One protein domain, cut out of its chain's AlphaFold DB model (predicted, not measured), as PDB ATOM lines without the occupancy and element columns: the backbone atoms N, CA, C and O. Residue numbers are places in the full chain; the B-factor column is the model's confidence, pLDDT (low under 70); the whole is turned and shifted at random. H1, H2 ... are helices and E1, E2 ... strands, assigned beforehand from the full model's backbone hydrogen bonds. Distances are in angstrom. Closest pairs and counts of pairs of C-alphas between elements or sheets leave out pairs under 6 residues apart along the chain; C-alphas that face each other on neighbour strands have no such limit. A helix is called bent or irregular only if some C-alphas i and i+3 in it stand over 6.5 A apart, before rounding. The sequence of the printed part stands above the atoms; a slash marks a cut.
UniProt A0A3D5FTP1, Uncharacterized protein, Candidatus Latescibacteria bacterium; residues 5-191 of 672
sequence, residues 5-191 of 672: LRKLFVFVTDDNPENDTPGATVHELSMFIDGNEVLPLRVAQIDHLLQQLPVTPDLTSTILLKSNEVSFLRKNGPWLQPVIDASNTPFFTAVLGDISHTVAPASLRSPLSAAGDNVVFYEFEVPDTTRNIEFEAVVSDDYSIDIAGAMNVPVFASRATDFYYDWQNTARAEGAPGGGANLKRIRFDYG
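AT A GLANCE: This is residues 5 to 191 of the 672 residues of an uncharacterized protein of Candidatus Latescibacteria bacterium (UniProt A0A3D5FTP1). Two strongly twisted sheets of five strands each lie face to face as a sandwich, the one E4 E8 E1 E10 E11, the other E2 E3 E7 E9 E12. A cluster of four short helices, with the small hairpin E5 and E6 at its far side, packs on the first sheet through H3 and H4, while no helix is on the second. The printed part has 187 residues with four named helices and twelve named strands, in the order E1 E2 E3 E4 H1 E5 E6 H2 H3 H4 E7 E8 E9 E10 E11 E12. Neighbour strands are antiparallel; the first sheet runs E4, E8, E1, E10, E11, the second is branched at E2, and the class is mixed, helices and strands. The whole is compact and rounded, with a radius of gyration of the C-alphas of 16.4 A and spans of 48 by 46 by 28 A.

HOW THE PARTS SIT: Begin with E1, residues 5 to 14, an inner strand between E8, residues 119 to 125, and E10, residues 143 to 151. Look at N 9 and O 148, 2.9 A apart, for E1 and E10, and at N 10 and O 122, 2.9 A, for E1 and E8. The edge strands are E4, residues 42 to 46, with N 44 and O 121 of E8 at 3.0 A, and E11, residues 164 to 172, which forms a hairpin with E10 and has N 168 and O 147 at 2.9 A. In the second sheet, E2, residues 24 to 33, bends by 69 degrees at residue 27. On one side of it lie E3, residues 36 to 38, and E7, residues 112 to 114; on the other side lies E9, residues 133 to 140. Here find N 38 and O 31 at 2.8 A for the hairpin E2 and E3, N 26 and O 112 at 2.8 A for E2 and E7, and N 30 and O 136 at 2.9 A for E2 and E9. The edge strand E12, residues 184 to 189, is beside E9, with N 137 and O 186 at 2.9 A. Where the sheets of this sandwich, two sheets face to face, face each other, they are 9.6 A centre to centre. H3, residues 80 to 86, only grazes the first sheet, with residues 80 to 81. H4, residues 91 to 99, is on that sheet at a height of 6.4 A, over none of its strands; it is irregular, but only just, with C-alphas 93 and 96 at 6.8 A. H2, residues 67 to 74, touches H3 about perpendicular at 89 degrees, the closest C-alphas being those of Leu 73 and Pro 82, 5.6 A. H1, residues 49 to 52, is near H3. The hairpin of E5, residues 54 to 58, and E6, residues 61 to 64, has N 55 and O 63 at 2.9 A. In H3 every O i to N i+4 pair is within hydrogen-bond range, in H2 2 of 4, in H4 2 of 5 with 1 of 6 O i to N i+3 pairs; H1 is too short for an i+4 pair.

IN THESE COORDINATES: Find C-alpha 5 at (133.978, 172.933, 150.508); from there E1 runs 26.9 A to C-alpha 14 at (127.420, 179.333, 175.760). E2 measures 25.4 A, E8 19.9 A, E9 22.7 A, E10 26.0 A and E11 24.5 A. E12 runs 16.8 A and ends at C-alpha 189, (132.295, 164.800, 161.936).

THE WHOLE: The C-alphas farthest apart, those of Gly 35 and Thr 60, are 50.9 A from each other, and the printed part has no cut. The links H4 to E7, E10 to E11 and E11 to E12 are long. Mean pLDDT of the printed part is 88.0; residues 56 to 62, 67 to 68, 88 and 156 to 157 of this model are under 70.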
ATOM      1  N   LEU A   5     133.699 172.367 149.183       87.88
ATOM      2  CA  LEU A   5     133.978 172.933 150.508       87.88
ATOM      3  C   LEU A   5     135.406 173.488 150.544       87.88
ATOM      4  O   LEU A   5     136.343 172.786 150.181       87.88
ATOM      5  N   ARG A   6     135.559 174.754 150.937       89.06
ATOM      6  CA  ARG A   6     136.853 175.463 150.926       89.06
ATOM      7  C   ARG A   6     137.316 175.851 152.313       89.06
ATOM      8  O   ARG A   6     138.514 175.840 152.576       89.06
ATOM      9  N   LYS A   7     136.374 176.218 153.177       91.75
ATOM     10  CA  LYS A   7     136.650 176.570 154.565       91.75
ATOM     11  C   LYS A   7     135.636 175.925 155.484       91.75
ATOM     12  O   LYS A   7     134.484 175.747 155.090       91.75
ATOM     13  N   LEU A   8     136.075 175.641 156.697       94.38
ATOM     14  CA  LEU A   8     135.211 175.281 157.810       94.38
ATOM     15  C   LEU A   8     135.421 176.275 158.940       94.38
ATOM     16  O   LEU A   8     136.552 176.675 159.217       94.38
ATOM     17  N   PHE A   9     134.323 176.660 159.570       95.75
ATOM     18  CA  PHE A   9     134.308 177.451 160.787       95.75
ATOM     19  C   PHE A   9     133.696 176.590 161.882       95.75
ATOM     20  O   PHE A   9     132.621 176.040 161.665       95.75
ATOM     21  N   VAL A  10     134.369 176.463 163.021       97.88
ATOM     22  CA  VAL A  10     133.806 175.824 164.214       97.88
ATOM     23  C   VAL A  10     133.610 176.902 165.259       97.88
ATOM     24  O   VAL A  10     134.591 177.526 165.660       97.88
ATOM     25  N   PHE A  11     132.369 177.136 165.661       98.00
ATOM     26  CA  PHE A  11     131.986 178.090 166.691       98.00
ATOM     27  C   PHE A  11     131.699 177.338 167.984       98.00
ATOM     28  O   PHE A  11     131.072 176.283 167.961       98.00
ATOM     29  N   VAL A  12     132.162 177.883 169.101       98.06
ATOM     30  CA  VAL A  12     131.808 177.435 170.444       98.06
ATOM     31  C   VAL A  12     131.230 178.620 171.199       98.06
ATOM     32  O   VAL A  12     131.872 179.671 171.290       98.06
ATOM     33  N   THR A  13     130.028 178.434 171.724       96.94
ATOM     34  CA  THR A  13     129.278 179.432 172.492       96.94
ATOM     35  C   THR A  13     128.781 178.829 173.790       96.94
ATOM     36  O   THR A  13     128.710 177.607 173.910       96.94
ATOM     37  N   ASP A  14     128.388 179.688 174.724       94.62
ATOM     38  CA  ASP A  14     127.420 179.333 175.760       94.62
ATOM     39  C   ASP A  14     126.183 178.699 175.103       94.62
ATOM     40  O   ASP A  14     125.763 179.191 174.051       94.62
ATOM     41  N   ASP A  15     125.622 177.609 175.626       92.50
ATOM     42  CA  ASP A  15     124.383 177.076 175.054       92.50
ATOM     43  C   ASP A  15     123.191 177.972 175.374       92.50
ATOM     44  O   ASP A  15     122.298 178.113 174.538       92.50
ATOM     45  N   ASN A  16     123.171 178.620 176.537       89.31
ATOM     46  CA  ASN A  16     122.078 179.486 176.941       89.31
ATOM     47  C   ASN A  16     122.599 180.829 177.479       89.31
ATOM     48  O   ASN A  16     122.713 181.014 178.690       89.31
ATOM     49  N   PRO A  17     122.811 181.819 176.587       86.81
ATOM     50  CA  PRO A  17     123.412 183.107 176.943       86.81
ATOM     51  C   PRO A  17     122.517 183.989 177.836       86.81
ATOM     52  O   PRO A  17     122.922 185.086 178.221       86.81
ATOM     53  N   GLU A  18     121.288 183.553 178.132       79.25
ATOM     54  CA  GLU A  18     120.346 184.234 179.026       79.25
ATOM     55  C   GLU A  18     120.494 183.810 180.491       79.25
ATOM     56  O   GLU A  18     119.954 184.483 181.371       79.25
ATOM     57  N   ASN A  19     121.154 182.681 180.765       77.56
ATOM     58  CA  ASN A  19     121.301 182.173 182.122       77.56
ATOM     59  C   ASN A  19     122.556 182.763 182.803       77.56
ATOM     60  O   ASN A  19     123.497 183.209 182.153       77.56
ATOM     61  N   ASP A  20     122.583 182.752 184.137       73.50
ATOM     62  CA  ASP A  20     123.746 183.215 184.914       73.50
ATOM     63  C   ASP A  20     124.791 182.107 185.140       73.50
ATOM     64  O   ASP A  20     125.621 182.188 186.058       73.50
ATOM     65  N   THR A  21     124.729 181.013 184.377       78.44
ATOM     66  CA  THR A  21     125.657 179.895 184.558       78.44
ATOM     67  C   THR A  21     127.000 180.180 183.882       78.44
ATOM     68  O   THR A  21     127.116 181.057 183.025       78.44
ATOM     69  N   PRO A  22     128.089 179.509 184.302       83.25
ATOM     70  CA  PRO A  22     129.341 179.583 183.568       83.25
ATOM     71  C   PRO A  22     129.136 179.031 182.154       83.25
ATOM     72  O   PRO A  22     128.900 177.837 182.001       83.25
ATOM     73  N   GLY A  23     129.258 179.881 181.136       88.44
ATOM     74  CA  GLY A  23     129.196 179.415 179.753       88.44
ATOM     75  C   GLY A  23     130.415 178.597 179.333       88.44
ATOM     76  O   GLY A  23     131.319 178.304 180.124       88.44
ATOM     77  N   ALA A  24     130.453 178.239 178.056       95.38
ATOM     78  CA  ALA A  24     131.367 177.245 177.519       95.38
ATOM     79  C   ALA A  24     132.849 177.501 177.822       95.38
ATOM     80  O   ALA A  24     133.368 178.612 177.672       95.38
ATOM     81  N   THR A  25     133.575 176.424 178.114       96.81
ATOM     82  CA  THR A  25     135.038 176.437 178.190       96.81
ATOM     83  C   THR A  25     135.634 175.440 177.200       96.81
ATOM     84  O   THR A  25     135.406 174.234 177.289       96.81
ATOM     85  N   VAL A  26     136.462 175.934 176.278       97.62
ATOM     86  CA  VAL A  26     137.225 175.137 175.310       97.62
ATOM     87  C   VAL A  26     138.643 174.942 175.824       97.62
ATOM     88  O   VAL A  26     139.389 175.903 176.006       97.62
ATOM     89  N   HIS A  27     139.041 173.689 176.018       97.69
ATOM     90  CA  HIS A  27     140.388 173.319 176.454       97.69
ATOM     91  C   HIS A  27     141.264 172.881 175.287       97.69
ATOM     92  O   HIS A  27     142.440 173.206 175.270       97.69
ATOM     93  N   GLU A  28     140.718 172.161 174.311       97.25
ATOM     94  CA  GLU A  28     141.419 171.740 173.090       97.25
ATOM     95  C   GLU A  28     140.399 171.646 171.945       97.25
ATOM     96  O   GLU A  28     139.255 171.263 172.191       97.25
ATOM     97  N   LEU A  29     140.802 171.965 170.713       97.75
ATOM     98  CA  LEU A  29     140.018 171.708 169.502       97.75
ATOM     99  C   LEU A  29     140.969 171.446 168.330       97.75
ATOM    100  O   LEU A  29     141.723 172.337 167.933       97.75
ATOM    101  N   SER A  30     140.904 170.239 167.774       97.19
ATOM    102  CA  SER A  30     141.694 169.817 166.613       97.19
ATOM    103  C   SER A  30     140.780 169.311 165.499       97.19
ATOM    104  O   SER A  30     139.781 168.642 165.763       97.19
ATOM    105  N   MET A  31     141.143 169.612 164.250       97.62
ATOM    106  CA  MET A  31     140.513 169.054 163.051       97.62
ATOM    107  C   MET A  31     141.443 168.019 162.421       97.62
ATOM    108  O   MET A  31     142.652 168.234 162.332       97.62
ATOM    109  N   PHE A  32     140.877 166.931 161.917       97.50
ATOM    110  CA  PHE A  32     141.570 165.877 161.194       97.50
ATOM    111  C   PHE A  32     140.966 165.727 159.798       97.50
ATOM    112  O   PHE A  32     139.761 165.542 159.649       97.50
ATOM    113  N   ILE A  33     141.814 165.770 158.769       95.56
ATOM    114  CA  ILE A  33     141.440 165.468 157.383       95.56
ATOM    115  C   ILE A  33     142.098 164.158 156.979       95.56
ATOM    116  O   ILE A  33     143.325 164.022 157.014       95.56
ATOM    117  N   ASP A  34     141.272 163.183 156.600       94.19
ATOM    118  CA  ASP A  34     141.711 161.834 156.232       94.19
ATOM    119  C   ASP A  34     142.666 161.221 157.292       94.19
ATOM    120  O   ASP A  34     143.658 160.564 156.965       94.19
ATOM    121  N   GLY A  35     142.393 161.495 158.578       94.06
ATOM    122  CA  GLY A  35     143.173 161.039 159.737       94.06
ATOM    123  C   GLY A  35     144.423 161.862 160.080       94.06
ATOM    124  O   GLY A  35     145.120 161.523 161.035       94.06
ATOM    125  N   ASN A  36     144.728 162.929 159.336       96.06
ATOM    126  CA  ASN A  36     145.872 163.805 159.603       96.06
ATOM    127  C   ASN A  36     145.408 165.110 160.247       96.06
ATOM    128  O   ASN A  36     144.494 165.751 159.734       96.06
ATOM    129  N   GLU A  37     146.058 165.519 161.335       96.06
ATOM    130  CA  GLU A  37     145.743 166.777 162.017       96.06
ATOM    131  C   GLU A  37     146.020 167.988 161.113       96.06
ATOM    132  O   GLU A  37     147.052 168.070 160.439       96.06
ATOM    133  N   VAL A  38     145.089 168.939 161.120       95.69
ATOM    134  CA  VAL A  38     145.151 170.190 160.369       95.69
ATOM    135  C   VAL A  38     145.099 171.349 161.352       95.69
ATOM    136  O   VAL A  38     144.188 171.456 162.170       95.69
ATOM    137  N   LEU A  39     146.082 172.242 161.254       95.56
ATOM    138  CA  LEU A  39     146.134 173.436 162.090       95.56
ATOM    139  C   LEU A  39     145.098 174.473 161.626       95.56
ATOM    140  O   LEU A  39     144.912 174.642 160.416       95.56
ATOM    141  N   PRO A  40     144.460 175.204 162.557       96.56
ATOM    142  CA  PRO A  40     143.563 176.291 162.195       96.56
ATOM    143  C   PRO A  40     144.336 177.411 161.490       96.56
ATOM    144  O   PRO A  40     145.442 177.776 161.889       96.56
ATOM    145  N   LEU A  41     143.722 177.995 160.463       95.56
ATOM    146  CA  LEU A  41     144.182 179.234 159.839       95.56
ATOM    147  C   LEU A  41     144.094 180.411 160.815       95.56
ATOM    148  O   LEU A  41     144.941 181.304 160.795       95.56
ATOM    149  N   ARG A  42     143.038 180.429 161.634       95.62
ATOM    150  CA  ARG A  42     142.746 181.489 162.597       95.62
ATOM    151  C   ARG A  42     141.948 180.924 163.766       95.62
ATOM    152  O   ARG A  42     141.023 180.145 163.554       95.62
ATOM    153  N   VAL A  43     142.288 181.363 164.975       97.88
ATOM    154  CA  VAL A  43     141.460 181.213 166.177       97.88
ATOM    155  C   VAL A  43     141.152 182.611 166.680       97.88
ATOM    156  O   VAL A  43     142.054 183.447 166.761       97.88
ATOM    157  N   ALA A  44     139.889 182.904 166.949       97.44
ATOM    158  CA  ALA A  44     139.465 184.241 167.330       97.44
ATOM    159  C   ALA A  44     138.271 184.208 168.284       97.44
ATOM    160  O   ALA A  44     137.560 183.207 168.377       97.44
ATOM    161  N   GLN A  45     138.082 185.318 168.992       96.88
ATOM    162  CA  GLN A  45     136.961 185.551 169.891       96.88
ATOM    163  C   GLN A  45     136.144 186.759 169.440       96.88
ATOM    164  O   GLN A  45     136.679 187.706 168.854       96.88
ATOM    165  N   ILE A  46     134.846 186.697 169.705       95.31
ATOM    166  CA  ILE A  46     133.902 187.805 169.619       95.31
ATOM    167  C   ILE A  46     133.368 188.014 171.029       95.31
ATOM    168  O   ILE A  46     132.806 187.085 171.608       95.31
ATOM    169  N   ASP A  47     133.535 189.219 171.556       93.94
ATOM    170  CA  ASP A  47     132.987 189.584 172.859       93.94
ATOM    171  C   ASP A  47     131.626 190.250 172.661       93.94
ATOM    172  O   ASP A  47     131.499 191.140 171.823       93.94
ATOM    173  N   HIS A  48     130.619 189.871 173.436       91.56
ATOM    174  CA  HIS A  48     129.300 190.499 173.427       91.56
ATOM    175  C   HIS A  48     128.633 190.570 172.045       91.56
ATOM    176  O   HIS A  48     128.307 191.659 171.556       91.56
ATOM    177  N   LEU A  49     128.460 189.419 171.382       90.56
ATOM    178  CA  LEU A  49     127.931 189.358 170.017       90.56
ATOM    179  C   LEU A  49     126.594 190.104 169.873       90.56
ATOM    180  O   LEU A  49     126.416 190.829 168.892       90.56
ATOM    181  N   LEU A  50     125.677 189.980 170.840       87.44
ATOM    182  CA  LEU A  50     124.336 190.572 170.742       87.44
ATOM    183  C   LEU A  50     124.377 192.106 170.751       87.44
ATOM    184  O   LEU A  50     123.529 192.757 170.145       87.44
ATOM    185  N   GLN A  51     125.402 192.702 171.367       86.81
ATOM    186  CA  GLN A  51     125.602 194.156 171.370       86.81
ATOM    187  C   GLN A  51     126.199 194.683 170.059       86.81
ATOM    188  O   GLN A  51     126.211 195.894 169.823       86.81
ATOM    189  N   GLN A  52     126.715 193.787 169.219       86.38
ATOM    190  CA  GLN A  52     127.410 194.120 167.978       86.38
ATOM    191  C   GLN A  52     126.637 193.702 166.725       86.38
ATOM    192  O   GLN A  52     126.982 194.148 165.630       86.38
ATOM    193  N   LEU A  53     125.603 192.867 166.872       81.62
ATOM    194  CA  LEU A  53     124.821 192.342 165.763       81.62
ATOM    195  C   LEU A  53     123.510 193.132 165.583       81.62
ATOM    196  O   LEU A  53     122.558 192.933 166.340       81.62
ATOM    197  N   PRO A  54     123.424 194.031 164.586       76.69
ATOM    198  CA  PRO A  54     122.193 194.757 164.310       76.69
ATOM    199  C   PRO A  54     121.117 193.841 163.717       76.69
ATOM    200  O   PRO A  54     121.398 193.036 162.822       76.69
ATOM    201  N   VAL A  55     119.876 194.049 164.153       72.75
ATOM    202  CA  VAL A  55     118.655 193.476 163.573       72.75
ATOM    203  C   VAL A  55     117.756 194.606 163.087       72.75
ATOM    204  O   VAL A  55     117.706 195.690 163.674       72.75
ATOM    205  N   THR A  56     117.063 194.379 161.975       64.31
ATOM    206  CA  THR A  56     116.156 195.356 161.365       64.31
ATOM    207  C   THR A  56     114.750 194.756 161.307       64.31
ATOM    208  O   THR A  56     114.449 194.053 160.345       64.31
ATOM    209  N   PRO A  57     113.915 195.025 162.334       55.84
ATOM    210  CA  PRO A  57     112.522 194.568 162.427       55.84
ATOM    211  C   PRO A  57     111.630 195.127 161.316       55.84
ATOM    212  O   PRO A  57     110.659 194.511 160.895       55.84
ATOM    213  N   ASP A  58     111.947 196.337 160.842       53.88
ATOM    214  CA  ASP A  58     111.283 196.995 159.724       53.88
ATOM    215  C   ASP A  58     112.293 197.813 158.911       53.88
ATOM    216  O   ASP A  58     113.357 198.173 159.404       53.88
ATOM    217  N   LEU A  59     111.973 198.171 157.663       50.50
ATOM    218  CA  LEU A  59     112.866 198.948 156.780       50.50
ATOM    219  C   LEU A  59     113.266 200.344 157.323       50.50
ATOM    220  O   LEU A  59     113.919 201.107 156.608       50.50
ATOM    221  N   THR A  60     112.847 200.726 158.536       50.31
ATOM    222  CA  THR A  60     112.992 202.078 159.083       50.31
ATOM    223  C   THR A  60     113.809 202.161 160.370       50.31
ATOM    224  O   THR A  60     114.226 203.266 160.729       50.31
ATOM    225  N   SER A  61     114.093 201.039 161.039       57.12
ATOM    226  CA  SER A  61     114.844 201.024 162.295       57.12
ATOM    227  C   SER A  61     115.787 199.825 162.425       57.12
ATOM    228  O   SER A  61     115.498 198.708 162.009       57.12
ATOM    229  N   THR A  62     116.956 200.076 163.013       66.06
ATOM    230  CA  THR A  62     117.912 199.042 163.413       66.06
ATOM    231  C   THR A  62     117.975 199.036 164.931       66.06
ATOM    232  O   THR A  62     118.213 200.084 165.538       66.06
ATOM    233  N   ILE A  63     117.753 197.874 165.532       72.62
ATOM    234  CA  ILE A  63     117.848 197.647 166.972       72.62
ATOM    235  C   ILE A  63     118.872 196.545 167.255       72.62
ATOM    236  O   ILE A  63     119.267 195.802 166.358       72.62
ATOM    237  N   LEU A  64     119.334 196.477 168.499       76.75
ATOM    238  CA  LEU A  64     120.110 195.343 168.994       76.75
ATOM    239  C   LEU A  64     119.144 194.332 169.599       76.75
ATOM    240  O   LEU A  64     118.184 194.748 170.256       76.75
ATOM    241  N   LEU A  65     119.419 193.044 169.391       75.88
ATOM    242  CA  LEU A  65     118.670 191.986 170.057       75.88
ATOM    243  C   LEU A  65     118.914 192.057 171.560       75.88
ATOM    244  O   LEU A  65     120.039 192.262 172.026       75.88
ATOM    245  N   LYS A  66     117.851 191.872 172.326       72.31
ATOM    246  CA  LYS A  66     117.947 191.617 173.759       72.31
ATOM    247  C   LYS A  66     118.187 190.134 173.996       72.31
ATOM    248  O   LYS A  66     117.823 189.306 173.167       72.31
ATOM    249  N   SER A  67     118.741 189.801 175.161       65.62
ATOM    250  CA  SER A  67     119.002 188.402 175.511       65.62
ATOM    251  C   SER A  67     117.720 187.564 175.441       65.62
ATOM    252  O   SER A  67     117.718 186.562 174.755       65.62
ATOM    253  N   ASN A  68     116.593 188.046 175.978       68.38
ATOM    254  CA  ASN A  68     115.301 187.340 175.964       68.38
ATOM    255  C   ASN A  68     114.696 187.085 174.562       68.38
ATOM    256  O   ASN A  68     113.796 186.261 174.418       68.38
ATOM    257  N   GLU A  69     115.143 187.803 173.526       80.00
ATOM    258  CA  GLU A  69     114.718 187.568 172.136       80.00
ATOM    259  C   GLU A  69     115.451 186.353 171.530       80.00
ATOM    260  O   GLU A  69     115.009 185.786 170.530       80.00
ATOM    261  N   VAL A  70     116.539 185.901 172.164       84.38
ATOM    262  CA  VAL A  70     117.305 184.719 171.762       84.38
ATOM    263  C   VAL A  70     116.509 183.439 172.002       84.38
ATOM    264  O   VAL A  70     116.451 182.606 171.096       84.38
ATOM    265  N   SER A  71     115.849 183.291 173.160       81.44
ATOM    266  CA  SER A  71     114.940 182.168 173.446       81.44
ATOM    267  C   SER A  71     113.874 181.992 172.364       81.44
ATOM    268  O   SER A  71     113.559 180.864 171.986       81.44
ATOM    269  N   PHE A  72     113.378 183.097 171.808       84.31
ATOM    270  CA  PHE A  72     112.403 183.058 170.728       84.31
ATOM    271  C   PHE A  72     113.004 182.619 169.384       84.31
ATOM    272  O   PHE A  72     112.460 181.752 168.701       84.31
ATOM    273  N   LEU A  73     114.150 183.190 169.001       85.81
ATOM    274  CA  LEU A  73     114.808 182.867 167.731       85.81
ATOM    275  C   LEU A  73     115.306 181.416 167.684       85.81
ATOM    276  O   LEU A  73     115.255 180.779 166.632       85.81
ATOM    277  N   ARG A  74     115.792 180.889 168.813       87.88
ATOM    278  CA  ARG A  74     116.410 179.557 168.877       87.88
ATOM    279  C   ARG A  74     115.418 178.395 168.821       87.88
ATOM    280  O   ARG A  74     115.845 177.288 168.503       87.88
ATOM    281  N   LYS A  75     114.130 178.606 169.133       88.38
ATOM    282  CA  LYS A  75     113.080 177.563 169.087       88.38
ATOM    283  C   LYS A  75     113.449 176.289 169.868       88.38
ATOM    284  O   LYS A  75     113.369 175.182 169.345       88.38
ATOM    285  N   ASN A  76     113.954 176.459 171.092       89.94
ATOM    286  CA  ASN A  76     114.566 175.421 171.950       89.94
ATOM    287  C   ASN A  76     115.857 174.745 171.415       89.94
ATOM    288  O   ASN A  76     116.516 173.994 172.136       89.94
ATOM    289  N   GLY A  77     116.268 175.042 170.182       91.62
ATOM    290  CA  GLY A  77     117.495 174.554 169.553       91.62
ATOM    291  C   GLY A  77     118.740 175.394 169.886       91.62
ATOM    292  O   GLY A  77     118.729 176.157 170.849       91.62
ATOM    293  N   PRO A  78     119.830 175.288 169.112       92.56
ATOM    294  CA  PRO A  78     121.011 176.153 169.234       92.56
ATOM    295  C   PRO A  78     120.697 177.607 168.833       92.56
ATOM    296  O   PRO A  78     119.885 177.854 167.942       92.56
ATOM    297  N   TRP A  79     121.356 178.588 169.457       92.00
ATOM    298  CA  TRP A  79     120.983 180.001 169.289       92.00
ATOM    299  C   TRP A  79     121.793 180.791 168.254       92.00
ATOM    300  O   TRP A  79     121.274 181.750 167.676       92.00
ATOM    301  N   LEU A  80     123.055 180.419 168.008       92.31
ATOM    302  CA  LEU A  80     123.984 181.260 167.247       92.31
ATOM    303  C   LEU A  80     123.528 181.472 165.796       92.31
ATOM    304  O   LEU A  80     123.499 182.608 165.323       92.31
ATOM    305  N   GLN A  81     123.147 180.401 165.093       88.88
ATOM    306  CA  GLN A  81     122.672 180.517 163.712       88.88
ATOM    307  C   GLN A  81     121.385 181.343 163.603       88.88
ATOM    308  O   GLN A  81     121.401 182.293 162.823       88.88
ATOM    309  N   PRO A  82     120.300 181.057 164.353       85.88
ATOM    310  CA  PRO A  82     119.083 181.864 164.278       85.88
ATOM    311  C   PRO A  82     119.304 183.354 164.563       85.88
ATOM    312  O   PRO A  82     118.740 184.201 163.874       85.88
ATOM    313  N   VAL A  83     120.174 183.691 165.522       86.25
ATOM    314  CA  VAL A  83     120.547 185.085 165.820       86.25
ATOM    315  C   VAL A  83     121.297 185.736 164.657       86.25
ATOM    316  O   VAL A  83     121.007 186.875 164.290       86.25
ATOM    317  N   ILE A  84     122.231 185.013 164.034       85.00
ATOM    318  CA  ILE A  84     122.905 185.471 162.815       85.00
ATOM    319  C   ILE A  84     121.892 185.669 161.682       85.00
ATOM    320  O   ILE A  84     121.943 186.696 161.006       85.00
ATOM    321  N   ASP A  85     120.967 184.725 161.499       79.88
ATOM    322  CA  ASP A  85     119.934 184.748 160.461       79.88
ATOM    323  C   ASP A  85     118.950 185.918 160.632       79.88
ATOM    324  O   ASP A  85     118.526 186.514 159.639       79.88
ATOM    325  N   ALA A  86     118.656 186.321 161.869       78.12
ATOM    326  CA  ALA A  86     117.849 187.507 162.164       78.12
ATOM    327  C   ALA A  86     118.550 188.824 161.774       78.12
ATOM    328  O   ALA A  86     117.895 189.833 161.493       78.12
ATOM    329  N   SER A  87     119.887 188.848 161.715       76.56
ATOM    330  CA  SER A  87     120.612 190.032 161.250       76.56
ATOM    331  C   SER A  87     120.373 190.280 159.762       76.56
ATOM    332  O   SER A  87     120.305 189.370 158.946       76.56
ATOM    333  N   ASN A  88     120.324 191.542 159.356       69.81
ATOM    334  CA  ASN A  88     120.297 191.937 157.947       69.81
ATOM    335  C   ASN A  88     121.703 192.191 157.367       69.81
ATOM    336  O   ASN A  88     121.833 192.630 156.220       69.81
ATOM    337  N   THR A  89     122.761 191.934 158.142       74.56
ATOM    338  CA  THR A  89     124.152 192.151 157.723       74.56
ATOM    339  C   THR A  89     124.830 190.818 157.381       74.56
ATOM    340  O   THR A  89     124.740 189.873 158.161       74.56
ATOM    341  N   PRO A  90     125.550 190.708 156.246       77.56
ATOM    342  CA  PRO A  90     126.288 189.494 155.897       77.56
ATOM    343  C   PRO A  90     127.351 189.111 156.946       77.56
ATOM    344  O   PRO A  90     128.436 189.693 156.983       77.56
ATOM    345  N   PHE A  91     127.085 188.092 157.762       83.44
ATOM    346  CA  PHE A  91     127.908 187.703 158.902       83.44
ATOM    347  C   PHE A  91     129.351 187.380 158.513       83.44
ATOM    348  O   PHE A  91     130.274 188.061 158.943       83.44
ATOM    349  N   PHE A  92     129.578 186.406 157.632       84.69
ATOM    350  CA  PHE A  92     130.939 185.963 157.302       84.69
ATOM    351  C   PHE A  92     131.787 187.002 156.561       84.69
ATOM    352  O   PHE A  92     133.006 187.034 156.730       84.69
ATOM    353  N   THR A  93     131.169 187.821 155.709       76.38
ATOM    354  CA  THR A  93     131.895 188.759 154.838       76.38
ATOM    355  C   THR A  93     131.991 190.170 155.400       76.38
ATOM    356  O   THR A  93     132.865 190.908 154.955       76.38
ATOM    357  N   ALA A  94     131.095 190.558 156.312       74.88
ATOM    358  CA  ALA A  94     131.033 191.914 156.859       74.88
ATOM    359  C   ALA A  94     131.116 191.963 158.391       74.88
ATOM    360  O   ALA A  94     131.701 192.896 158.913       74.88
ATOM    361  N   VAL A  95     130.585 190.980 159.122       78.88
ATOM    362  CA  VAL A  95     130.567 191.033 160.598       78.88
ATOM    363  C   VAL A  95     131.788 190.334 161.192       78.88
ATOM    364  O   VAL A  95     132.588 190.954 161.885       78.88
ATOM    365  N   LEU A  96     131.991 189.054 160.870       85.31
ATOM    366  CA  LEU A  96     132.988 188.177 161.491       85.31
ATOM    367  C   LEU A  96     134.422 188.721 161.390       85.31
ATOM    368  O   LEU A  96     135.238 188.488 162.277       85.31
ATOM    369  N   GLY A  97     134.757 189.422 160.305       82.81
ATOM    370  CA  GLY A  97     136.066 190.057 160.134       82.81
ATOM    371  C   GLY A  97     136.263 191.315 160.983       82.81
ATOM    372  O   GLY A  97     137.387 191.570 161.408       82.81
ATOM    373  N   ASP A  98     135.188 192.056 161.242       85.50
ATOM    374  CA  ASP A  98     135.232 193.391 161.844       85.50
ATOM    375  C   ASP A  98     135.119 193.343 163.374       85.50
ATOM    376  O   ASP A  98     135.738 194.162 164.054       85.50
ATOM    377  N   ILE A  99     134.368 192.376 163.918       88.75
ATOM    378  CA  ILE A  99     134.073 192.296 165.363       88.75
ATOM    379  C   ILE A  99     134.906 191.259 166.124       88.75
ATOM    380  O   ILE A  99     134.834 191.191 167.350       88.75
ATOM    381  N   SER A 100     135.684 190.431 165.419       93.88
ATOM    382  CA  SER A 100     136.510 189.402 166.056       93.88
ATOM    383  C   SER A 100     137.951 189.850 166.280       93.88
ATOM    384  O   SER A 100     138.522 190.613 165.498       93.88
ATOM    385  N   HIS A 101     138.584 189.312 167.320       95.31
ATOM    386  CA  HIS A 101     140.008 189.495 167.582       95.31
ATOM    387  C   HIS A 101     140.722 188.141 167.676       95.31
ATOM    388  O   HIS A 101     140.196 187.169 168.209       95.31
ATOM    389  N   THR A 102     141.929 188.052 167.108       96.88
ATOM    390  CA  THR A 102     142.692 186.790 167.061       96.88
ATOM    391  C   THR A 102     143.275 186.452 168.429       96.88
ATOM    392  O   THR A 102     143.880 187.309 169.074       96.88
ATOM    393  N   VAL A 103     143.155 185.187 168.828       97.25
ATOM    394  CA  VAL A 103     143.681 184.644 170.085       97.25
ATOM    395  C   VAL A 103     144.548 183.411 169.822       97.25
ATOM    396  O   VAL A 103     144.565 182.861 168.719       97.25
ATOM    397  N   ALA A 104     145.313 182.982 170.826       96.88
ATOM    398  CA  ALA A 104     146.031 181.714 170.741       96.88
ATOM    399  C   ALA A 104     145.036 180.534 170.778       96.88
ATOM    400  O   ALA A 104     144.028 180.637 171.480       96.88
ATOM    401  N   PRO A 105     145.309 179.415 170.079       96.19
ATOM    402  CA  PRO A 105     144.502 178.204 170.200       96.19
ATOM    403  C   PRO A 105     144.378 177.746 171.657       96.19
ATOM    404  O   PRO A 105     145.346 177.841 172.420       96.19
ATOM    405  N   ALA A 106     143.204 177.230 172.026       96.56
ATOM    406  CA  ALA A 106     142.978 176.699 173.362       96.56
ATOM    407  C   ALA A 106     143.956 175.557 173.677       96.56
ATOM    408  O   ALA A 106     144.311 174.751 172.814       96.56
ATOM    409  N   SER A 107     144.384 175.490 174.936       95.25
ATOM    410  CA  SER A 107     145.121 174.342 175.468       95.25
ATOM    411  C   SER A 107     144.670 174.040 176.893       95.25
ATOM    412  O   SER A 107     144.201 174.932 177.596       95.25
ATOM    413  N   LEU A 108     144.933 172.828 177.391       92.12
ATOM    414  CA  LEU A 108     144.655 172.453 178.789       92.12
ATOM    415  C   LEU A 108     145.255 173.414 179.839       92.12
ATOM    416  O   LEU A 108     144.820 173.429 180.986       92.12
ATOM    417  N   ARG A 109     146.291 174.187 179.485       94.19
ATOM    418  CA  ARG A 109     146.920 175.182 180.377       94.19
ATOM    419  C   ARG A 109     146.381 176.597 180.185       94.19
ATOM    420  O   ARG A 109     146.663 177.470 181.003       94.19
ATOM    421  N   SER A 110     145.697 176.850 179.081       95.75
ATOM    422  CA  SER A 110     145.169 178.155 178.692       95.75
ATOM    423  C   SER A 110     143.877 177.926 177.907       95.75
ATOM    424  O   SER A 110     143.895 178.020 176.677       95.75
ATOM    425  N   PRO A 111     142.796 177.522 178.599       96.75
ATOM    426  CA  PRO A 111     141.504 177.338 177.960       96.75
ATOM    427  C   PRO A 111     140.930 178.688 177.520       96.75
ATOM    428  O   PRO A 111     141.253 179.732 178.092       96.75
ATOM    429  N   LEU A 112     140.071 178.650 176.507       97.44
ATOM    430  CA  LEU A 112     139.278 179.792 176.061       97.44
ATOM    431  C   LEU A 112     137.866 179.655 176.629       97.44
ATOM    432  O   LEU A 112     137.308 178.563 176.611       97.44
ATOM    433  N   SER A 113     137.287 180.751 177.113       95.06
ATOM    434  CA  SER A 113     135.909 180.779 177.609       95.06
ATOM    435  C   SER A 113     135.022 181.576 176.653       95.06
ATOM    436  O   SER A 113     135.453 182.602 176.121       95.06
ATOM    437  N   ALA A 114     133.808 181.085 176.435       94.81
ATOM    438  CA  ALA A 114     132.730 181.719 175.691       94.81
ATOM    439  C   ALA A 114     131.499 181.791 176.609       94.81
ATOM    440  O   ALA A 114     130.560 181.021 176.466       94.81
ATOM    441  N   ALA A 115     131.568 182.667 177.615       92.25
ATOM    442  CA  ALA A 115     130.482 182.891 178.569       92.25
ATOM    443  C   ALA A 115     129.463 183.912 178.053       92.25
ATOM    444  O   ALA A 115     129.868 184.917 177.457       92.25
ATOM    445  N   GLY A 116     128.175 183.689 178.331       91.19
ATOM    446  CA  GLY A 116     127.101 184.558 177.865       91.19
ATOM    447  C   GLY A 116     127.074 184.622 176.338       91.19
ATOM    448  O   GLY A 116     127.182 183.612 175.651       91.19
ATOM    449  N   ASP A 117     127.004 185.824 175.778       92.25
ATOM    450  CA  ASP A 117     126.961 186.039 174.330       92.25
ATOM    451  C   ASP A 117     128.345 186.146 173.656       92.25
ATOM    452  O   ASP A 117     128.470 186.664 172.540       92.25
ATOM    453  N   ASN A 118     129.402 185.661 174.313       94.75
ATOM    454  CA  ASN A 118     130.732 185.558 173.716       94.75
ATOM    455  C   ASN A 118     130.831 184.338 172.788       94.75
ATOM    456  O   ASN A 118     130.233 183.292 173.032       94.75
ATOM    457  N   VAL A 119     131.656 184.441 171.745       96.25
ATOM    458  CA  VAL A 119     131.863 183.364 170.763       96.25
ATOM    459  C   VAL A 119     133.349 183.105 170.572       96.25
ATOM    460  O   VAL A 119     134.106 184.019 170.251       96.25
ATOM    461  N   VAL A 120     133.775 181.850 170.699       97.75
ATOM    462  CA  VAL A 120     135.100 181.387 170.257       97.75
ATOM    463  C   VAL A 120     134.932 180.709 168.906       97.75
ATOM    464  O   VAL A 120     134.046 179.875 168.759       97.75
ATOM    465  N   PHE A 121     135.786 180.995 167.923       97.31
ATOM    466  CA  PHE A 121     135.759 180.240 166.673       97.31
ATOM    467  C   PHE A 121     137.130 179.885 166.110       97.31
ATOM    468  O   PHE A 121     138.128 180.585 166.312       97.31
ATOM    469  N   TYR A 122     137.143 178.789 165.356       98.00
ATOM    470  CA  TYR A 122     138.287 178.248 164.633       98.00
ATOM    471  C   TYR A 122     137.971 178.233 163.140       98.00
ATOM    472  O   TYR A 122     136.923 177.743 162.732       98.00
ATOM    473  N   GLU A 123     138.874 178.753 162.314       96.88
ATOM    474  CA  GLU A 123     138.768 178.739 160.854       96.88
ATOM    475  C   GLU A 123     139.807 177.781 160.268       96.88
ATOM    476  O   GLU A 123     140.996 177.900 160.564       96.88
ATOM    477  N   PHE A 124     139.377 176.870 159.400       96.44
ATOM    478  CA  PHE A 124     140.223 175.876 158.744       96.44
ATOM    479  C   PHE A 124     140.115 175.960 157.221       96.44
ATOM    480  O   PHE A 124     139.061 176.293 156.678       96.44
ATOM    481  N   GLU A 125     141.199 175.614 156.523       93.56
ATOM    482  CA  GLU A 125     141.185 175.394 155.072       93.56
ATOM    483  C   GLU A 125     140.908 173.924 154.766       93.56
ATOM    484  O   GLU A 125     141.480 173.034 155.397       93.56
ATOM    485  N   VAL A 126     140.064 173.669 153.766       91.75
ATOM    486  CA  VAL A 126     139.715 172.311 153.344       91.75
ATOM    487  C   VAL A 126     140.201 172.068 151.912       91.75
ATOM    488  O   VAL A 126     139.745 172.745 150.986       91.75
ATOM    489  N   PRO A 127     141.105 171.096 151.690       87.88
ATOM    490  CA  PRO A 127     141.523 170.707 150.349       87.88
ATOM    491  C   PRO A 127     140.394 170.044 149.548       87.88
ATOM    492  O   PRO A 127     139.620 169.249 150.080       87.88
ATOM    493  N   ASP A 128     140.381 170.244 148.226       79.38
ATOM    494  CA  ASP A 128     139.397 169.628 147.314       79.38
ATOM    495  C   ASP A 128     139.475 168.081 147.266       79.38
ATOM    496  O   ASP A 128     138.602 167.423 146.697       79.38
ATOM    497  N   THR A 129     140.539 167.481 147.813       84.06
ATOM    498  CA  THR A 129     140.757 166.023 147.849       84.06
ATOM    499  C   THR A 129     140.207 165.336 149.099       84.06
ATOM    500  O   THR A 129     140.306 164.114 149.186       84.06
ATOM    501  N   THR A 130     139.648 166.103 150.034       90.50
ATOM    502  CA  THR A 130     139.196 165.634 151.349       90.50
ATOM    503  C   THR A 130     138.118 164.560 151.236       90.50
ATOM    504  O   THR A 130     137.130 164.748 150.518       90.50
ATOM    505  N   ARG A 131     138.289 163.432 151.938       92.06
ATOM    506  CA  ARG A 131     137.286 162.357 151.986       92.06
ATOM    507  C   ARG A 131     136.576 162.269 153.324       92.06
ATOM    508  O   ARG A 131     135.387 161.966 153.318       92.06
ATOM    509  N   ASN A 132     137.276 162.547 154.414       94.94
ATOM    510  CA  ASN A 132     136.755 162.535 155.776       94.94
ATOM    511  C   ASN A 132     137.234 163.789 156.528       94.94
ATOM    512  O   ASN A 132     138.377 164.220 156.344       94.94
ATOM    513  N   ILE A 133     136.345 164.364 157.339       96.00
ATOM    514  CA  ILE A 133     136.603 165.484 158.240       96.00
ATOM    515  C   ILE A 133     136.075 165.098 159.622       96.00
ATOM    516  O   ILE A 133     134.866 164.961 159.800       96.00
ATOM    517  N   GLU A 134     136.980 164.968 160.584       96.94
ATOM    518  CA  GLU A 134     136.670 164.675 161.985       96.94
ATOM    519  C   GLU A 134     137.229 165.791 162.865       96.94
ATOM    520  O   GLU A 134     138.285 166.359 162.583       96.94
ATOM    521  N   PHE A 135     136.539 166.093 163.949       97.81
ATOM    522  CA  PHE A 135     136.986 167.010 164.977       97.81
ATOM    523  C   PHE A 135     137.073 166.287 166.310       97.81
ATOM    524  O   PHE A 135     136.274 165.404 166.624       97.81
ATOM    525  N   GLU A 136     138.029 166.712 167.123       98.06
ATOM    526  CA  GLU A 136     138.125 166.318 168.518       98.06
ATOM    527  C   GLU A 136     138.226 167.578 169.372       98.06
ATOM    528  O   GLU A 136     139.109 168.410 169.153       98.06
ATOM    529  N   ALA A 137     137.324 167.717 170.341       97.69
ATOM    530  CA  ALA A 137     137.300 168.852 171.252       97.69
ATOM    531  C   ALA A 137     137.300 168.381 172.708       97.69
ATOM    532  O   ALA A 137     136.640 167.402 173.059       97.69
ATOM    533  N   VAL A 138     138.034 169.082 173.569       98.00
ATOM    534  CA  VAL A 138     137.936 168.943 175.026       98.00
ATOM    535  C   VAL A 138     137.222 170.175 175.548       98.00
ATOM    536  O   VAL A 138     137.759 171.279 175.452       98.00
ATOM    537  N   VAL A 139     136.021 169.988 176.081       97.06
ATOM    538  CA  VAL A 139     135.120 171.072 176.487       97.06
ATOM    539  C   VAL A 139     134.524 170.810 177.865       97.06
ATOM    540  O   VAL A 139     134.441 169.660 178.311       97.06
ATOM    541  N   SER A 140     134.133 171.880 178.546       96.31
ATOM    542  CA  SER A 140     133.378 171.850 179.798       96.31
ATOM    543  C   SER A 140     132.371 172.995 179.857       96.31
ATOM    544  O   SER A 140     132.394 173.884 179.005       96.31
ATOM    545  N   ASP A 141     131.547 172.962 180.901       95.19
ATOM    546  CA  ASP A 141     130.495 173.924 181.218       95.19
ATOM    547  C   ASP A 141     129.369 173.902 180.173       95.19
ATOM    548  O   ASP A 141     129.166 172.856 179.535       95.19
ATOM    549  N   ASP A 142     128.603 174.984 180.056       94.25
ATOM    550  CA  ASP A 142     127.411 175.071 179.211       94.25
ATOM    551  C   ASP A 142     127.787 175.386 177.752       94.25
ATOM    552  O   ASP A 142     127.821 176.540 177.338       94.25
ATOM    553  N   TYR A 143     128.217 174.378 176.984       95.31
ATOM    554  CA  TYR A 143     128.731 174.564 175.623       95.31
ATOM    555  C   TYR A 143     127.709 174.231 174.530       95.31
ATOM    556  O   TYR A 143     127.038 173.209 174.590       95.31
ATOM    557  N   SER A 144     127.709 175.015 173.453       96.12
ATOM    558  CA  SER A 144     127.138 174.679 172.145       96.12
ATOM    559  C   SER A 144     128.226 174.773 171.080       96.12
ATOM    560  O   SER A 144     129.004 175.730 171.066       96.12
ATOM    561  N   ILE A 145     128.318 173.767 170.209       97.56
ATOM    562  CA  ILE A 145     129.292 173.706 169.118       97.56
ATOM    563  C   ILE A 145     128.573 173.647 167.781       97.56
ATOM    564  O   ILE A 145     127.838 172.705 167.476       97.56
ATOM    565  N   ASP A 146     128.900 174.617 166.944       96.75
ATOM    566  CA  ASP A 146     128.339 174.802 165.621       96.75
ATOM    567  C   ASP A 146     129.444 174.721 164.564       96.75
ATOM    568  O   ASP A 146     130.556 175.214 164.763       96.75
ATOM    569  N   ILE A 147     129.148 174.119 163.414       95.12
ATOM    570  CA  ILE A 147     130.055 174.042 162.269       95.12
ATOM    571  C   ILE A 147     129.396 174.696 161.062       95.12
ATOM    572  O   ILE A 147     128.291 174.328 160.665       95.12
ATOM    573  N   ALA A 148     130.116 175.620 160.427       92.19
ATOM    574  CA  ALA A 148     129.716 176.226 159.169       92.19
ATOM    575  C   ALA A 148     130.708 175.895 158.045       92.19
ATOM    576  O   ALA A 148     131.881 176.279 158.085       92.19
ATOM    577  N   GLY A 149     130.235 175.207 157.009       90.56
ATOM    578  CA  GLY A 149     130.998 174.882 155.808       90.56
ATOM    579  C   GLY A 149     130.810 175.914 154.705       90.56
ATOM    580  O   GLY A 149     129.713 176.075 154.180       90.56
ATOM    581  N   ALA A 150     131.891 176.583 154.299       88.25
ATOM    582  CA  ALA A 150     131.885 177.534 153.191       88.25
ATOM    583  C   ALA A 150     132.171 176.823 151.863       88.25
ATOM    584  O   ALA A 150     133.295 176.383 151.584       88.25
ATOM    585  N   MET A 151     131.152 176.735 151.018       84.06
ATOM    586  CA  MET A 151     131.181 176.021 149.749       84.06
ATOM    587  C   MET A 151     131.185 176.980 148.571       84.06
ATOM    588  O   MET A 151     130.312 177.833 148.436       84.06
ATOM    589  N   ASN A 152     132.129 176.813 147.651       81.88
ATOM    590  CA  ASN A 152     132.047 177.495 146.367       81.88
ATOM    591  C   ASN A 152     131.290 176.597 145.384       81.88
ATOM    592  O   ASN A 152     131.809 175.558 144.980       81.88
ATOM    593  N   VAL A 153     130.063 176.984 145.022       76.56
ATOM    594  CA  VAL A 153     129.195 176.208 144.120       76.56
ATOM    595  C   VAL A 153     129.267 176.808 142.712       76.56
ATOM    596  O   VAL A 153     128.590 177.802 142.467       76.56
ATOM    597  N   PRO A 154     130.022 176.238 141.749       71.38
ATOM    598  CA  PRO A 154     130.338 176.922 140.486       71.38
ATOM    599  C   PRO A 154     129.131 177.274 139.609       71.38
ATOM    600  O   PRO A 154     129.205 178.190 138.800       71.38
ATOM    601  N   VAL A 155     128.018 176.544 139.751       72.12
ATOM    602  CA  VAL A 155     126.770 176.803 139.003       72.12
ATOM    603  C   VAL A 155     126.061 178.062 139.507       72.12
ATOM    604  O   VAL A 155     125.298 178.681 138.769       72.12
ATOM    605  N   PHE A 156     126.317 178.452 140.754       69.12
ATOM    606  CA  PHE A 156     125.665 179.589 141.382       69.12
ATOM    607  C   PHE A 156     126.636 180.742 141.666       69.12
ATOM    608  O   PHE A 156     126.265 181.908 141.524       69.12
ATOM    609  N   ALA A 157     127.873 180.443 142.055       68.75
ATOM    610  CA  ALA A 157     128.920 181.399 142.389       68.75
ATOM    611  C   ALA A 157     129.388 182.176 141.151       68.75
ATOM    612  O   ALA A 157     129.792 181.592 140.149       68.75
ATOM    613  N   SER A 158     129.363 183.507 141.232       70.94
ATOM    614  CA  SER A 158     129.839 184.388 140.157       70.94
ATOM    615  C   SER A 158     131.324 184.734 140.302       70.94
ATOM    616  O   SER A 158     131.985 185.096 139.327       70.94
ATOM    617  N   ARG A 159     131.861 184.602 141.522       74.25
ATOM    618  CA  ARG A 159     133.266 184.820 141.889       74.25
ATOM    619  C   ARG A 159     133.781 183.646 142.721       74.25
ATOM    620  O   ARG A 159     133.011 182.937 143.364       74.25
ATOM    621  N   ALA A 160     135.101 183.472 142.765       72.56
ATOM    622  CA  ALA A 160     135.747 182.430 143.574       72.56
ATOM    623  C   ALA A 160     135.545 182.614 145.093       72.56
ATOM    624  O   ALA A 160     135.701 181.665 145.853       72.56
ATOM    625  N   THR A 161     135.199 183.828 145.524       72.88
ATOM    626  CA  THR A 161     134.905 184.189 146.918       72.88
ATOM    627  C   THR A 161     133.416 184.134 147.248       72.88
ATOM    628  O   THR A 161     133.042 184.437 148.376       72.88
ATOM    629  N   ASP A 162     132.557 183.797 146.280       76.00
ATOM    630  CA  ASP A 162     131.125 183.647 146.528       76.00
ATOM    631  C   ASP A 162     130.900 182.277 147.174       76.00
ATOM    632  O   ASP A 162     130.896 181.245 146.490       76.00
ATOM    633  N   PHE A 163     130.763 182.275 148.498       80.62
ATOM    634  CA  PHE A 163     130.497 181.074 149.278       80.62
ATOM    635  C   PHE A 163     129.011 180.923 149.597       80.62
ATOM    636  O   PHE A 163     128.287 181.894 149.803       80.62
ATOM    637  N   TYR A 164     128.586 179.669 149.621       80.94
ATOM    638  CA  TYR A 164     127.356 179.188 150.222       80.94
ATOM    639  C   TYR A 164     127.726 178.545 151.545       80.94
ATOM    640  O   TYR A 164     128.636 177.718 151.570       80.94
ATOM    641  N   TYR A 165     127.046 178.925 152.613       83.12
ATOM    642  CA  TYR A 165     127.338 178.413 153.939       83.12
ATOM    643  C   TYR A 165     126.288 177.385 154.326       83.12
ATOM    644  O   TYR A 165     125.090 177.628 154.203       83.12
ATOM    645  N   ASP A 166     126.767 176.222 154.736       86.06
ATOM    646  CA  ASP A 166     125.973 175.177 155.360       86.06
ATOM    647  C   ASP A 166     126.293 175.172 156.847       86.06
ATOM    648  O   ASP A 166     127.457 175.003 157.200       86.06
ATOM    649  N   TRP A 167     125.289 175.417 157.683       88.62
ATOM    650  CA  TRP A 167     125.446 175.590 159.122       88.62
ATOM    651  C   TRP A 167     124.716 174.477 159.863       88.62
ATOM    652  O   TRP A 167     123.574 174.159 159.529       88.62
ATOM    653  N   GLN A 168     125.390 173.872 160.840       89.00
ATOM    654  CA  GLN A 168     124.866 172.761 161.625       89.00
ATOM    655  C   GLN A 168     125.374 172.850 163.064       89.00
ATOM    656  O   GLN A 168     126.556 173.112 163.283       89.00
ATOM    657  N   ASN A 169     124.512 172.566 164.035       93.44
ATOM    658  CA  ASN A 169     124.947 172.287 165.398       93.44
ATOM    659  C   ASN A 169     125.316 170.806 165.530       93.44
ATOM    660  O   ASN A 169     124.633 169.947 164.973       93.44
ATOM    661  N   THR A 170     126.421 170.525 166.218       92.88
ATOM    662  CA  THR A 170     127.002 169.176 166.293       92.88
ATOM    663  C   THR A 170     127.060 168.622 167.714       92.88
ATOM    664  O   THR A 170     127.089 167.409 167.909       92.88
ATOM    665  N   ALA A 171     127.101 169.495 168.721       94.06
ATOM    666  CA  ALA A 171     127.141 169.079 170.112       94.06
ATOM    667  C   ALA A 171     126.678 170.206 171.031       94.06
ATOM    668  O   ALA A 171     127.119 171.345 170.889       94.06
ATOM    669  N   ARG A 172     125.889 169.847 172.042       93.62
ATOM    670  CA  ARG A 172     125.487 170.724 173.145       93.62
ATOM    671  C   ARG A 172     125.824 170.073 174.488       93.62
ATOM    672  O   ARG A 172     126.089 168.861 174.561       93.62
ATOM    673  N   ALA A 173     125.929 170.876 175.537       93.25
ATOM    674  CA  ALA A 173     125.918 170.398 176.908       93.25
ATOM    675  C   ALA A 173     124.498 169.934 177.271       93.25
ATOM    676  O   ALA A 173     123.525 170.342 176.653       93.25
ATOM    677  N   GLU A 174     124.392 169.014 178.230       91.50
ATOM    678  CA  GLU A 174     123.092 168.629 178.790       91.50
ATOM    679  C   GLU A 174     122.853 169.478 180.040       91.50
ATOM    680  O   GLU A 174     123.690 169.484 180.954       91.50
ATOM    681  N   GLY A 175     121.716 170.166 180.078       90.25
ATOM    682  CA  GLY A 175     121.358 171.134 181.100       90.25
ATOM    683  C   GLY A 175     122.225 172.391 181.059       90.25
ATOM    684  O   GLY A 175     122.827 172.704 180.047       90.25
ATOM    685  N   ALA A 176     122.357 173.060 182.207       87.50
ATOM    686  CA  ALA A 176     123.229 174.227 182.374       87.50
ATOM    687  C   ALA A 176     124.376 173.932 183.374       87.50
ATOM    688  O   ALA A 176     124.343 174.371 184.533       87.50
ATOM    689  N   PRO A 177     125.346 173.066 183.015       90.44
ATOM    690  CA  PRO A 177     126.427 172.662 183.907       90.44
ATOM    691  C   PRO A 177     127.463 173.779 184.080       90.44
ATOM    692  O   PRO A 177     127.795 174.489 183.143       90.44
ATOM    693  N   GLY A 178     128.066 173.869 185.269       88.00
ATOM    694  CA  GLY A 178     129.104 174.862 185.550       88.00
ATOM    695  C   GLY A 178     130.228 174.350 186.448       88.00
ATOM    696  O   GLY A 178     130.098 173.344 187.154       88.00
ATOM    697  N   GLY A 179     131.348 175.071 186.441       85.75
ATOM    698  CA  GLY A 179     132.506 174.800 187.295       85.75
ATOM    699  C   GLY A 179     133.381 173.635 186.821       85.75
ATOM    700  O   GLY A 179     134.083 173.029 187.633       85.75
ATOM    701  N   GLY A 180     133.335 173.293 185.534       86.81
ATOM    702  CA  GLY A 180     134.137 172.243 184.912       86.81
ATOM    703  C   GLY A 180     133.679 170.815 185.229       86.81
ATOM    704  O   GLY A 180     134.398 169.861 184.927       86.81
ATOM    705  N   ALA A 181     132.508 170.642 185.850       87.75
ATOM    706  CA  ALA A 181     132.030 169.351 186.355       87.75
ATOM    707  C   ALA A 181     131.810 168.293 185.256       87.75
ATOM    708  O   ALA A 181     131.889 167.093 185.520       87.75
ATOM    709  N   ASN A 182     131.561 168.738 184.026       94.38
ATOM    710  CA  ASN A 182     131.300 167.924 182.842       94.38
ATOM    711  C   ASN A 182     132.480 167.909 181.846       94.38
ATOM    712  O   ASN A 182     132.257 167.607 180.674       94.38
ATOM    713  N   LEU A 183     133.716 168.223 182.276       95.75
ATOM    714  CA  LEU A 183     134.899 168.200 181.403       95.75
ATOM    715  C   LEU A 183     135.023 166.859 180.672       95.75
ATOM    716  O   LEU A 183     135.269 165.816 181.288       95.75
ATOM    717  N   LYS A 184     134.902 166.893 179.345       96.06
ATOM    718  CA  LYS A 184     134.940 165.691 178.512       96.06
ATOM    719  C   LYS A 184     135.581 165.954 177.158       96.06
ATOM    720  O   LYS A 184     135.626 167.077 176.667       96.06
ATOM    721  N   ARG A 185     136.074 164.873 176.555       97.12
ATOM    722  CA  ARG A 185     136.521 164.844 175.162       97.12
ATOM    723  C   ARG A 185     135.362 164.356 174.300       97.12
ATOM    724  O   ARG A 185     134.832 163.278 174.565       97.12
ATOM    725  N   ILE A 186     134.989 165.133 173.295       96.88
ATOM    726  CA  ILE A 186     133.953 164.805 172.315       96.88
ATOM    727  C   ILE A 186     134.563 164.727 170.920       96.88
ATOM    728  O   ILE A 186     135.584 165.358 170.636       96.88
ATOM    729  N   ARG A 187     133.932 163.925 170.068       96.88
ATOM    730  CA  ARG A 187     134.284 163.771 168.661       96.88
ATOM    731  C   ARG A 187     133.042 163.948 167.823       96.88
ATOM    732  O   ARG A 187     131.986 163.454 168.209       96.88
ATOM    733  N   PHE A 188     133.203 164.623 166.701       95.25
ATOM    734  CA  PHE A 188     132.128 164.883 165.761       95.25
ATOM    735  C   PHE A 188     132.698 165.039 164.353       95.25
ATOM    736  O   PHE A 188     133.846 165.455 164.184       95.25
ATOM    737  N   ASP A 189     131.925 164.671 163.340       94.38
ATOM    738  CA  ASP A 189     132.295 164.800 161.936       94.38
ATOM    739  C   ASP A 189     131.617 166.001 161.272       94.38
ATOM    740  O   ASP A 189     130.628 166.540 161.761       94.38
ATOM    741  N   TYR A 190     132.162 166.429 160.133       93.62
ATOM    742  CA  TYR A 190     131.453 167.333 159.232       93.62
ATOM    743  C   TYR A 190     131.117 166.622 157.925       93.62
ATOM    744  O   TYR A 190     131.997 166.154 157.195       93.62
ATOM    745  N   GLY A 191     129.839 166.651 157.564       91.94
ATOM    746  CA  GLY A 191     129.363 166.283 156.244       91.94
ATOM    747  C   GLY A 191     128.299 167.261 155.763       91.94
ATOM    748  O   GLY A 191     127.537 167.816 156.543       91.94
TER     749      GLY A 191